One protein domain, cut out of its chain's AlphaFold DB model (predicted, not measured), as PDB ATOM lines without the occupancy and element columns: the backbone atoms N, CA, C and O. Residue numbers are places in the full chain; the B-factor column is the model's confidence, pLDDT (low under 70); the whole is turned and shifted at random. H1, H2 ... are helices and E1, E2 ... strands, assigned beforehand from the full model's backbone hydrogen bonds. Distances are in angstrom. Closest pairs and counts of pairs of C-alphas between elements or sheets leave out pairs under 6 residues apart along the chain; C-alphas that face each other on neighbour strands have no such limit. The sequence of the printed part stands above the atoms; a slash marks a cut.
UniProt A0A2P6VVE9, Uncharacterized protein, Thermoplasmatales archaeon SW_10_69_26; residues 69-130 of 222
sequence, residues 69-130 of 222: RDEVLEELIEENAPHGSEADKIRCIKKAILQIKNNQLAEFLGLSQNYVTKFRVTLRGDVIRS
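What this domain is: This is residues 69 to 130 of the 222 residues of an uncharacterized protein of Thermoplasmatales archaeon SW_10_69_26 (UniProt A0A2P6VVE9). A small, compact body is built round helix H2 in the middle, with H1 crossing it on one side and the two-stranded hairpin E1 E2 on the opposite side. H3 and the short H4 sit together along a third side of H2. The printed part has 62 residues, with four named helices and then two named strands along the chain, H1 H2 H3 H4 E1 E2; the sheet, E1 - E2, is antiparallel and the class is mostly helix. The radius of gyration of the C-alphas is 10.5 A, and the outline is rounded, spanning 26 by 23 by 20 A.

Where its parts are: H1, residues 69 to 80, begins at C-alpha 69 (-20.927, -14.173, 91.907) and is 16.6 A long from first to last C-alpha. H2, residues 86 to 96, is 15.6 A long and begins at C-alpha 86 (-10.301, -0.448, 86.446). H3 is residues 102 to 109, 10.5 A, and H4 is residues 113 to 116, 5.2 A. E1 is residues 119 to 121, 6.9 A; E2, residues 127 to 129, 7.0 A, ends at C-alpha 129 (-0.649, -1.278, 93.919).

How they stand to each other: H1 and H2 touch, about perpendicular at 75 degrees, the closest C-alphas being those of Ile 77 and Lys 89, 6.2 A. H2 and H3 are close but not clearly touching, with the C-alphas of Ile 90 and Leu 105 closest at 7.7 A. H3 and H4 touch; the closest C-alphas, of Ala 106 and Gln 113, are 5.3 A apart. The closest C-alphas of H2 and E2, those of Arg 91 and Val 127, are 5.4 A apart. E1 and E2 form a hairpin, with N 120 and O 128 within hydrogen-bond range at 2.8 A. H1 is apart from both strands. In H1, H2 and H3 every O i to N i+4 pair is within hydrogen-bond range; H4 is too short for such a pair.

The domain as a whole: The C-alphas farthest apart, of Glu 71 and Ser 130, are 28.2 A apart. The printed part has no cut, and the five links are tight. No printed residue is under 70 in pLDDT, and the mean of the printed part is 92.1.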
ATOM      1  N   ARG A  69     -22.129 -14.916  91.509       93.50
ATOM      2  CA  ARG A  69     -20.927 -14.173  91.907       93.50
ATOM      3  C   ARG A  69     -20.828 -12.874  91.112       93.50
ATOM      4  O   ARG A  69     -20.629 -11.833  91.723       93.50
ATOM      5  N   ASP A  70     -20.952 -12.946  89.790       94.38
ATOM      6  CA  ASP A  70     -20.777 -11.786  88.915       94.38
ATOM      7  C   ASP A  70     -21.840 -10.709  89.191       94.38
ATOM      8  O   ASP A  70     -21.472  -9.550  89.347       94.38
ATOM      9  N   GLU A  71     -23.103 -11.091  89.416       95.62
ATOM     10  CA  GLU A  71     -24.169 -10.176  89.875       95.62
ATOM     11  C   GLU A  71     -23.773  -9.420  91.157       95.62
ATOM     12  O   GLU A  71     -23.872  -8.198  91.226       95.62
ATOM     13  N   VAL A  72     -23.264 -10.130  92.172       95.19
ATOM     14  CA  VAL A  72     -22.836  -9.513  93.442       95.19
ATOM     15  C   VAL A  72     -21.657  -8.555  93.235       95.19
ATOM     16  O   VAL A  72     -21.562  -7.524  93.900       95.19
ATOM     17  N   LEU A  73     -20.731  -8.886  92.329       95.50
ATOM     18  CA  LEU A  73     -19.598  -8.018  92.012       95.50
ATOM     19  C   LEU A  73     -20.034  -6.756  91.254       95.50
ATOM     20  O   LEU A  73     -19.469  -5.687  91.498       95.50
ATOM     21  N   GLU A  74     -21.016  -6.869  90.358       95.50
ATOM     22  CA  GLU A  74     -21.615  -5.732  89.651       95.50
ATOM     23  C   GLU A  74     -22.311  -4.783  90.626       95.50
ATOM     24  O   GLU A  74     -21.973  -3.599  90.644       95.50
ATOM     25  N   GLU A  75     -23.179  -5.309  91.499       96.12
ATOM     26  CA  GLU A  75     -23.865  -4.533  92.543       96.12
ATOM     27  C   GLU A  75     -22.860  -3.769  93.423       96.12
ATOM     28  O   GLU A  75     -23.000  -2.567  93.663       96.12
ATOM     29  N   LEU A  76     -21.784  -4.442  93.842       95.62
ATOM     30  CA  LEU A  76     -20.733  -3.834  94.655       95.62
ATOM     31  C   LEU A  76     -20.021  -2.680  93.926       95.62
ATOM     32  O   LEU A  76     -19.731  -1.643  94.536       95.62
ATOM     33  N   ILE A  77     -19.701  -2.856  92.638       96.44
ATOM     34  CA  ILE A  77     -19.083  -1.803  91.822       96.44
ATOM     35  C   ILE A  77     -20.046  -0.633  91.651       96.44
ATOM     36  O   ILE A  77     -19.607   0.509  91.759       96.44
ATOM     37  N   GLU A  78     -21.319  -0.891  91.376       95.62
ATOM     38  CA  GLU A  78     -22.306   0.159  91.142       95.62
ATOM     39  C   GLU A  78     -22.524   1.021  92.395       95.62
ATOM     40  O   GLU A  78     -22.585   2.247  92.298       95.62
ATOM     41  N   GLU A  79     -22.516   0.408  93.580       95.62
ATOM     42  CA  GLU A  79     -22.649   1.119  94.853       95.62
ATOM     43  C   GLU A  79     -21.394   1.938  95.221       95.62
ATOM     44  O   GLU A  79     -21.500   3.058  95.722       95.62
ATOM     45  N   ASN A  80     -20.190   1.405  94.971       94.75
ATOM     46  CA  ASN A  80     -18.956   1.946  95.563       94.75
ATOM     47  C   ASN A  80     -17.982   2.580  94.554       94.75
ATOM     48  O   ASN A  80     -17.101   3.352  94.941       94.75
ATOM     49  N   ALA A  81     -18.086   2.242  93.268       93.94
ATOM     50  CA  ALA A  81     -17.186   2.693  92.205       93.94
ATOM     51  C   ALA A  81     -17.864   2.785  90.810       93.94
ATOM     52  O   ALA A  81     -17.257   2.352  89.821       93.94
ATOM     53  N   PRO A  82     -19.066   3.388  90.669       88.62
ATOM     54  CA  PRO A  82     -19.863   3.338  89.431       88.62
ATOM     55  C   PRO A  82     -19.166   3.968  88.216       88.62
ATOM     56  O   PRO A  82     -19.354   3.553  87.074       88.62
ATOM     57  N   HIS A  83     -18.304   4.957  88.457       91.44
ATOM     58  CA  HIS A  83     -17.479   5.615  87.437       91.44
ATOM     59  C   HIS A  83     -15.980   5.450  87.708       91.44
ATOM     60  O   HIS A  83     -15.156   6.219  87.214       91.44
ATOM     61  N   GLY A  84     -15.627   4.460  88.528       89.50
ATOM     62  CA  GLY A  84     -14.248   4.165  88.875       89.50
ATOM     63  C   GLY A  84     -13.461   3.636  87.680       89.50
ATOM     64  O   GLY A  84     -13.986   2.917  86.823       89.50
ATOM     65  N   SER A  85     -12.168   3.948  87.654       94.69
ATOM     66  CA  SER A  85     -11.227   3.275  86.760       94.69
ATOM     67  C   SER A  85     -11.168   1.771  87.064       94.69
ATOM     68  O   SER A  85     -11.600   1.314  88.121       94.69
ATOM     69  N   GLU A  86     -10.560   0.978  86.182       94.44
ATOM     70  CA  GLU A  86     -10.301  -0.448  86.446       94.44
ATOM     71  C   GLU A  86      -9.566  -0.666  87.777       94.44
ATOM     72  O   GLU A  86      -9.869  -1.590  88.527       94.44
ATOM     73  N   ALA A  87      -8.629   0.227  88.106       92.44
ATOM     74  CA  ALA A  87      -7.907   0.182  89.367       92.44
ATOM     75  C   ALA A  87      -8.839   0.423  90.568       92.44
ATOM     76  O   ALA A  87      -8.671  -0.211  91.607       92.44
ATOM     77  N   ASP A  88      -9.822   1.313  90.438       94.19
ATOM     78  CA  ASP A  88     -10.796   1.592  91.498       94.19
ATOM     79  C   ASP A  88     -11.751   0.416  91.695       94.19
ATOM     80  O   ASP A  88     -12.002   0.026  92.834       94.19
ATOM     81  N   LYS A  89     -12.177  -0.231  90.603       96.00
ATOM     82  CA  LYS A  89     -12.984  -1.460  90.641       96.00
ATOM     83  C   LYS A  89     -12.243  -2.611  91.327       96.00
ATOM     84  O   LYS A  89     -12.803  -3.261  92.205       96.00
ATOM     85  N   ILE A  90     -10.960  -2.820  91.006       95.31
ATOM     86  CA  ILE A  90     -10.129  -3.834  91.682       95.31
ATOM     87  C   ILE A  90     -10.016  -3.538  93.181       95.31
ATOM     88  O   ILE A  90     -10.158  -4.450  93.995       95.31
ATOM     89  N   ARG A  91      -9.759  -2.276  93.559       94.06
ATOM     90  CA  ARG A  91      -9.670  -1.881  94.974       94.06
ATOM     91  C   ARG A  91     -10.987  -2.096  95.702       94.06
ATOM     92  O   ARG A  91     -10.961  -2.623  96.807       94.06
ATOM     93  N   CYS A  92     -12.100  -1.725  95.079       94.69
ATOM     94  CA  CYS A  92     -13.440  -1.943  95.607       94.69
ATOM     95  C   CYS A  92     -13.666  -3.429  95.927       94.69
ATOM     96  O   CYS A  92     -13.871  -3.794  97.086       94.69
ATOM     97  N   ILE A  93     -13.502  -4.298  94.924       95.56
ATOM     98  CA  ILE A  93     -13.776  -5.729  95.074       95.56
ATOM     99  C   ILE A  93     -12.826  -6.389  96.078       95.56
ATOM    100  O   ILE A  93     -13.283  -7.087  96.979       95.56
ATOM    101  N   LYS A  94     -11.510  -6.159  95.973       93.88
ATOM    102  CA  LYS A  94     -10.538  -6.787  96.887       93.88
ATOM    103  C   LYS A  94     -10.704  -6.341  98.336       93.88
ATOM    104  O   LYS A  94     -10.381  -7.110  99.236       93.88
ATOM    105  N   LYS A  95     -11.189  -5.117  98.561       91.75
ATOM    106  CA  LYS A  95     -11.470  -4.613  99.906       91.75
ATOM    107  C   LYS A  95     -12.709  -5.277 100.507       91.75
ATOM    108  O   LYS A  95     -12.701  -5.595 101.690       91.75
ATOM    109  N   ALA A  96     -13.751  -5.490  99.704       91.81
ATOM    110  CA  ALA A  96     -14.993  -6.109 100.161       91.81
ATOM    111  C   ALA A  96     -14.883  -7.637 100.297       91.81
ATOM    112  O   ALA A  96     -15.429  -8.223 101.228       91.81
ATOM    113  N   ILE A  97     -14.161  -8.288  99.381       91.44
ATOM    114  CA  ILE A  97     -14.066  -9.748  99.275       91.44
ATOM    115  C   ILE A  97     -12.594 -10.154  99.332       91.44
ATOM    116  O   ILE A  97     -11.945 -10.404  98.316       91.44
ATOM    117  N   LEU A  98     -12.064 -10.257 100.551       80.06
ATOM    118  CA  LEU A  98     -10.642 -10.527 100.803       80.06
ATOM    119  C   LEU A  98     -10.128 -11.831 100.166       80.06
ATOM    120  O   LEU A  98      -8.944 -11.934  99.852       80.06
ATOM    121  N   GLN A  99     -11.000 -12.827  99.971       85.69
ATOM    122  CA  GLN A  99     -10.631 -14.148  99.447       85.69
ATOM    123  C   GLN A  99     -10.861 -14.325  97.940       85.69
ATOM    124  O   GLN A  99     -10.674 -15.428  97.422       85.69
ATOM    125  N   ILE A 100     -11.265 -13.276  97.212       91.56
ATOM    126  CA  ILE A 100     -11.466 -13.402  95.767       91.56
ATOM    127  C   ILE A 100     -10.149 -13.764  95.073       91.56
ATOM    128  O   ILE A 100      -9.114 -13.115  95.259       91.56
ATOM    129  N   LYS A 101     -10.171 -14.815  94.248       92.50
ATOM    130  CA  LYS A 101      -8.978 -15.222  93.506       92.50
ATOM    131  C   LYS A 101      -8.717 -14.247  92.357       92.50
ATOM    132  O   LYS A 101      -9.639 -13.787  91.686       92.50
ATOM    133  N   ASN A 102      -7.440 -13.975  92.082       93.62
ATOM    134  CA  ASN A 102      -7.038 -13.037  91.025       93.62
ATOM    135  C   ASN A 102      -7.572 -13.433  89.643       93.62
ATOM    136  O   ASN A 102      -7.915 -12.552  88.865       93.62
ATOM    137  N   ASN A 103      -7.652 -14.730  89.336       92.88
ATOM    138  CA  ASN A 103      -8.180 -15.219  88.064       92.88
ATOM    139  C   ASN A 103      -9.682 -14.947  87.914       92.88
ATOM    140  O   ASN A 103     -10.099 -14.511  86.850       92.88
ATOM    141  N   GLN A 104     -10.465 -15.133  88.980       93.25
ATOM    142  CA  GLN A 104     -11.902 -14.841  88.984       93.25
ATOM    143  C   GLN A 104     -12.153 -13.345  88.787       93.25
ATOM    144  O   GLN A 104     -12.971 -12.952  87.964       93.25
ATOM    145  N   LEU A 105     -11.401 -12.504  89.502       95.12
ATOM    146  CA  LEU A 105     -11.501 -11.052  89.370       95.12
ATOM    147  C   LEU A 105     -11.058 -10.559  87.983       95.12
ATOM    148  O   LEU A 105     -11.673  -9.659  87.418       95.12
ATOM    149  N   ALA A 106      -9.986 -11.140  87.442       95.25
ATOM    150  CA  ALA A 106      -9.490 -10.824  86.108       95.25
ATOM    151  C   ALA A 106     -10.508 -11.202  85.027       95.25
ATOM    152  O   ALA A 106     -10.783 -10.388  84.151       95.25
ATOM    153  N   GLU A 107     -11.095 -12.397  85.119       92.81
ATOM    154  CA  GLU A 107     -12.140 -12.847  84.201       92.81
ATOM    155  C   GLU A 107     -13.361 -11.927  84.246       92.81
ATOM    156  O   GLU A 107     -13.788 -11.445  83.199       92.81
ATOM    157  N   PHE A 108     -13.862 -11.626  85.448       94.81
ATOM    158  CA  PHE A 108     -15.024 -10.763  85.644       94.81
ATOM    159  C   PHE A 108     -14.819  -9.353  85.065       94.81
ATOM    160  O   PHE A 108     -15.672  -8.839  84.348       94.81
ATOM    161  N   LEU A 109     -13.665  -8.729  85.325       93.69
ATOM    162  CA  LEU A 109     -13.372  -7.378  84.830       93.69
ATOM    163  C   LEU A 109     -12.874  -7.344  83.374       93.69
ATOM    164  O   LEU A 109     -12.653  -6.256  82.846       93.69
ATOM    165  N   GLY A 110     -12.646  -8.497  82.736       94.19
ATOM    166  CA  GLY A 110     -12.042  -8.569  81.403       94.19
ATOM    167  C   GLY A 110     -10.579  -8.105  81.360       94.19
ATOM    168  O   GLY A 110     -10.133  -7.550  80.358       94.19
ATOM    169  N   LEU A 111      -9.828  -8.307  82.446       94.19
ATOM    170  CA  LEU A 111      -8.444  -7.850  82.611       94.19
ATOM    171  C   LEU A 111      -7.447  -9.010  82.556       94.19
ATOM    172  O   LEU A 111      -7.785 -10.174  82.757       94.19
ATOM    173  N   SER A 112      -6.165  -8.694  82.354       94.50
ATOM    174  CA  SER A 112      -5.109  -9.700  82.505       94.50
ATOM    175  C   SER A 112      -4.881 -10.049  83.980       94.50
ATOM    176  O   SER A 112      -4.857  -9.171  84.848       94.50
ATOM    177  N   GLN A 113      -4.615 -11.327  84.270       93.00
ATOM    178  CA  GLN A 113      -4.256 -11.759  85.629       93.00
ATOM    179  C   GLN A 113      -3.022 -11.005  86.149       93.00
ATOM    180  O   GLN A 113      -3.014 -10.563  87.295       93.00
ATOM    181  N   ASN A 114      -2.032 -10.759  85.282       91.44
ATOM    182  CA  ASN A 114      -0.818  -9.998  85.600       91.44
ATOM    183  C   ASN A 114      -1.084  -8.540  85.998       91.44
ATOM    184  O   ASN A 114      -0.268  -7.927  86.684       91.44
ATOM    185  N   TYR A 115      -2.189  -7.947  85.549       92.94
ATOM    186  CA  TYR A 115      -2.582  -6.615  85.992       92.94
ATOM    187  C   TYR A 115      -3.211  -6.664  87.389       92.94
ATOM    188  O   TYR A 115      -2.844  -5.873  88.256       92.94
ATOM    189  N   VAL A 116      -4.093  -7.637  87.638       93.50
ATOM    190  CA  VAL A 116      -4.789  -7.810  88.926       93.50
ATOM    191  C   VAL A 116      -3.837  -8.206  90.059       93.50
ATOM    192  O   VAL A 116      -4.000  -7.741  91.192       93.50
ATOM    193  N   THR A 117      -2.811  -9.016  89.776       91.50
ATOM    194  CA  THR A 117      -1.803  -9.445  90.767       91.50
ATOM    195  C   THR A 117      -1.011  -8.281  91.357       91.50
ATOM    196  O   THR A 117      -0.529  -8.381  92.485       91.50
ATOM    197  N   LYS A 118      -0.930  -7.147  90.647       91.00
ATOM    198  CA  LYS A 118      -0.274  -5.935  91.148       91.00
ATOM    199  C   LYS A 118      -1.008  -5.328  92.336       91.00
ATOM    200  O   LYS A 118      -0.388  -4.594  93.096       91.00
ATOM    201  N   PHE A 119      -2.293  -5.615  92.521       91.88
ATOM    202  CA  PHE A 119      -3.077  -5.095  93.635       91.88
ATOM    203  C   PHE A 119      -3.021  -6.079  94.803       91.88
ATOM    204  O   PHE A 119      -3.528  -7.196  94.693       91.88
ATOM    205  N   ARG A 120      -2.417  -5.679  95.921       89.00
ATOM    206  CA  ARG A 120      -2.283  -6.493  97.135       89.00
ATOM    207  C   ARG A 120      -3.117  -5.888  98.262       89.00
ATOM    208  O   ARG A 120      -3.236  -4.666  98.347       89.00
ATOM    209  N   VAL A 121      -3.699  -6.746  99.095       87.69
ATOM    210  CA  VAL A 121      -4.390  -6.324 100.317       87.69
ATOM    211  C   VAL A 121      -3.371  -6.307 101.454       87.69
ATOM    212  O   VAL A 121      -2.656  -7.289 101.644       87.69
ATOM    213  N   THR A 122      -3.259  -5.188 102.166       86.50
ATOM    214  CA  THR A 122      -2.377  -5.050 103.330       86.50
ATOM    215  C   THR A 122      -2.979  -5.737 104.548       86.50
ATOM    216  O   THR A 122      -4.170  -6.049 104.585       86.50
ATOM    217  N   LEU A 123      -2.177  -5.904 105.603       83.50
ATOM    218  CA  LEU A 123      -2.665  -6.437 106.883       83.50
ATOM    219  C   LEU A 123      -3.763  -5.571 107.527       83.50
ATOM    220  O   LEU A 123      -4.512  -6.057 108.368       83.50
ATOM    221  N   ARG A 124      -3.883  -4.302 107.120       82.38
ATOM    222  CA  ARG A 124      -4.920  -3.369 107.589       82.38
ATOM    223  C   ARG A 124      -6.173  -3.358 106.706       82.38
ATOM    224  O   ARG A 124      -7.105  -2.611 106.985       82.38
ATOM    225  N   GLY A 125      -6.205  -4.174 105.650       85.19
ATOM    226  CA  GLY A 125      -7.328  -4.247 104.713       85.19
ATOM    227  C   GLY A 125      -7.315  -3.175 103.619       85.19
ATOM    228  O   GLY A 125      -8.296  -3.044 102.884       85.19
ATOM    229  N   ASP A 126      -6.228  -2.413 103.472       87.62
ATOM    230  CA  ASP A 126      -6.072  -1.477 102.357       87.62
ATOM    231  C   ASP A 126      -5.650  -2.211 101.087       87.62
ATOM    232  O   ASP A 126      -4.847  -3.140 101.127       87.62
ATOM    233  N   VAL A 127      -6.144  -1.765  99.931       89.50
ATOM    234  CA  VAL A 127      -5.729  -2.318  98.636       89.50
ATOM    235  C   VAL A 127      -4.740  -1.376  97.969       89.50
ATOM    236  O   VAL A 127      -5.087  -0.272  97.537       89.50
ATOM    237  N   ILE A 128      -3.502  -1.839  97.844       88.25
ATOM    238  CA  ILE A 128      -2.384  -1.070  97.304       88.25
ATOM    239  C   ILE A 128      -1.853  -1.695  96.021       88.25
ATOM    240  O   ILE A 128      -1.890  -2.908  95.821       88.25
ATOM    241  N   ARG A 129      -1.348  -0.845  95.130       89.31
ATOM    242  CA  ARG A 129      -0.649  -1.278  93.919       89.31
ATOM    243  C   ARG A 129       0.816  -1.507  94.280       89.31
ATOM    244  O   ARG A 129       1.417  -0.637  94.893       89.31
ATOM    245  N   SER A 130       1.373  -2.658  93.937       84.19
ATOM    246  CA  SER A 130       2.748  -3.061  94.266       84.19
ATOM    247  C   SER A 130       3.784  -2.553  93.263       84.19
ATOM    248  O   SER A 130       4.968  -2.493  93.580       84.19
TER     249      SER A 130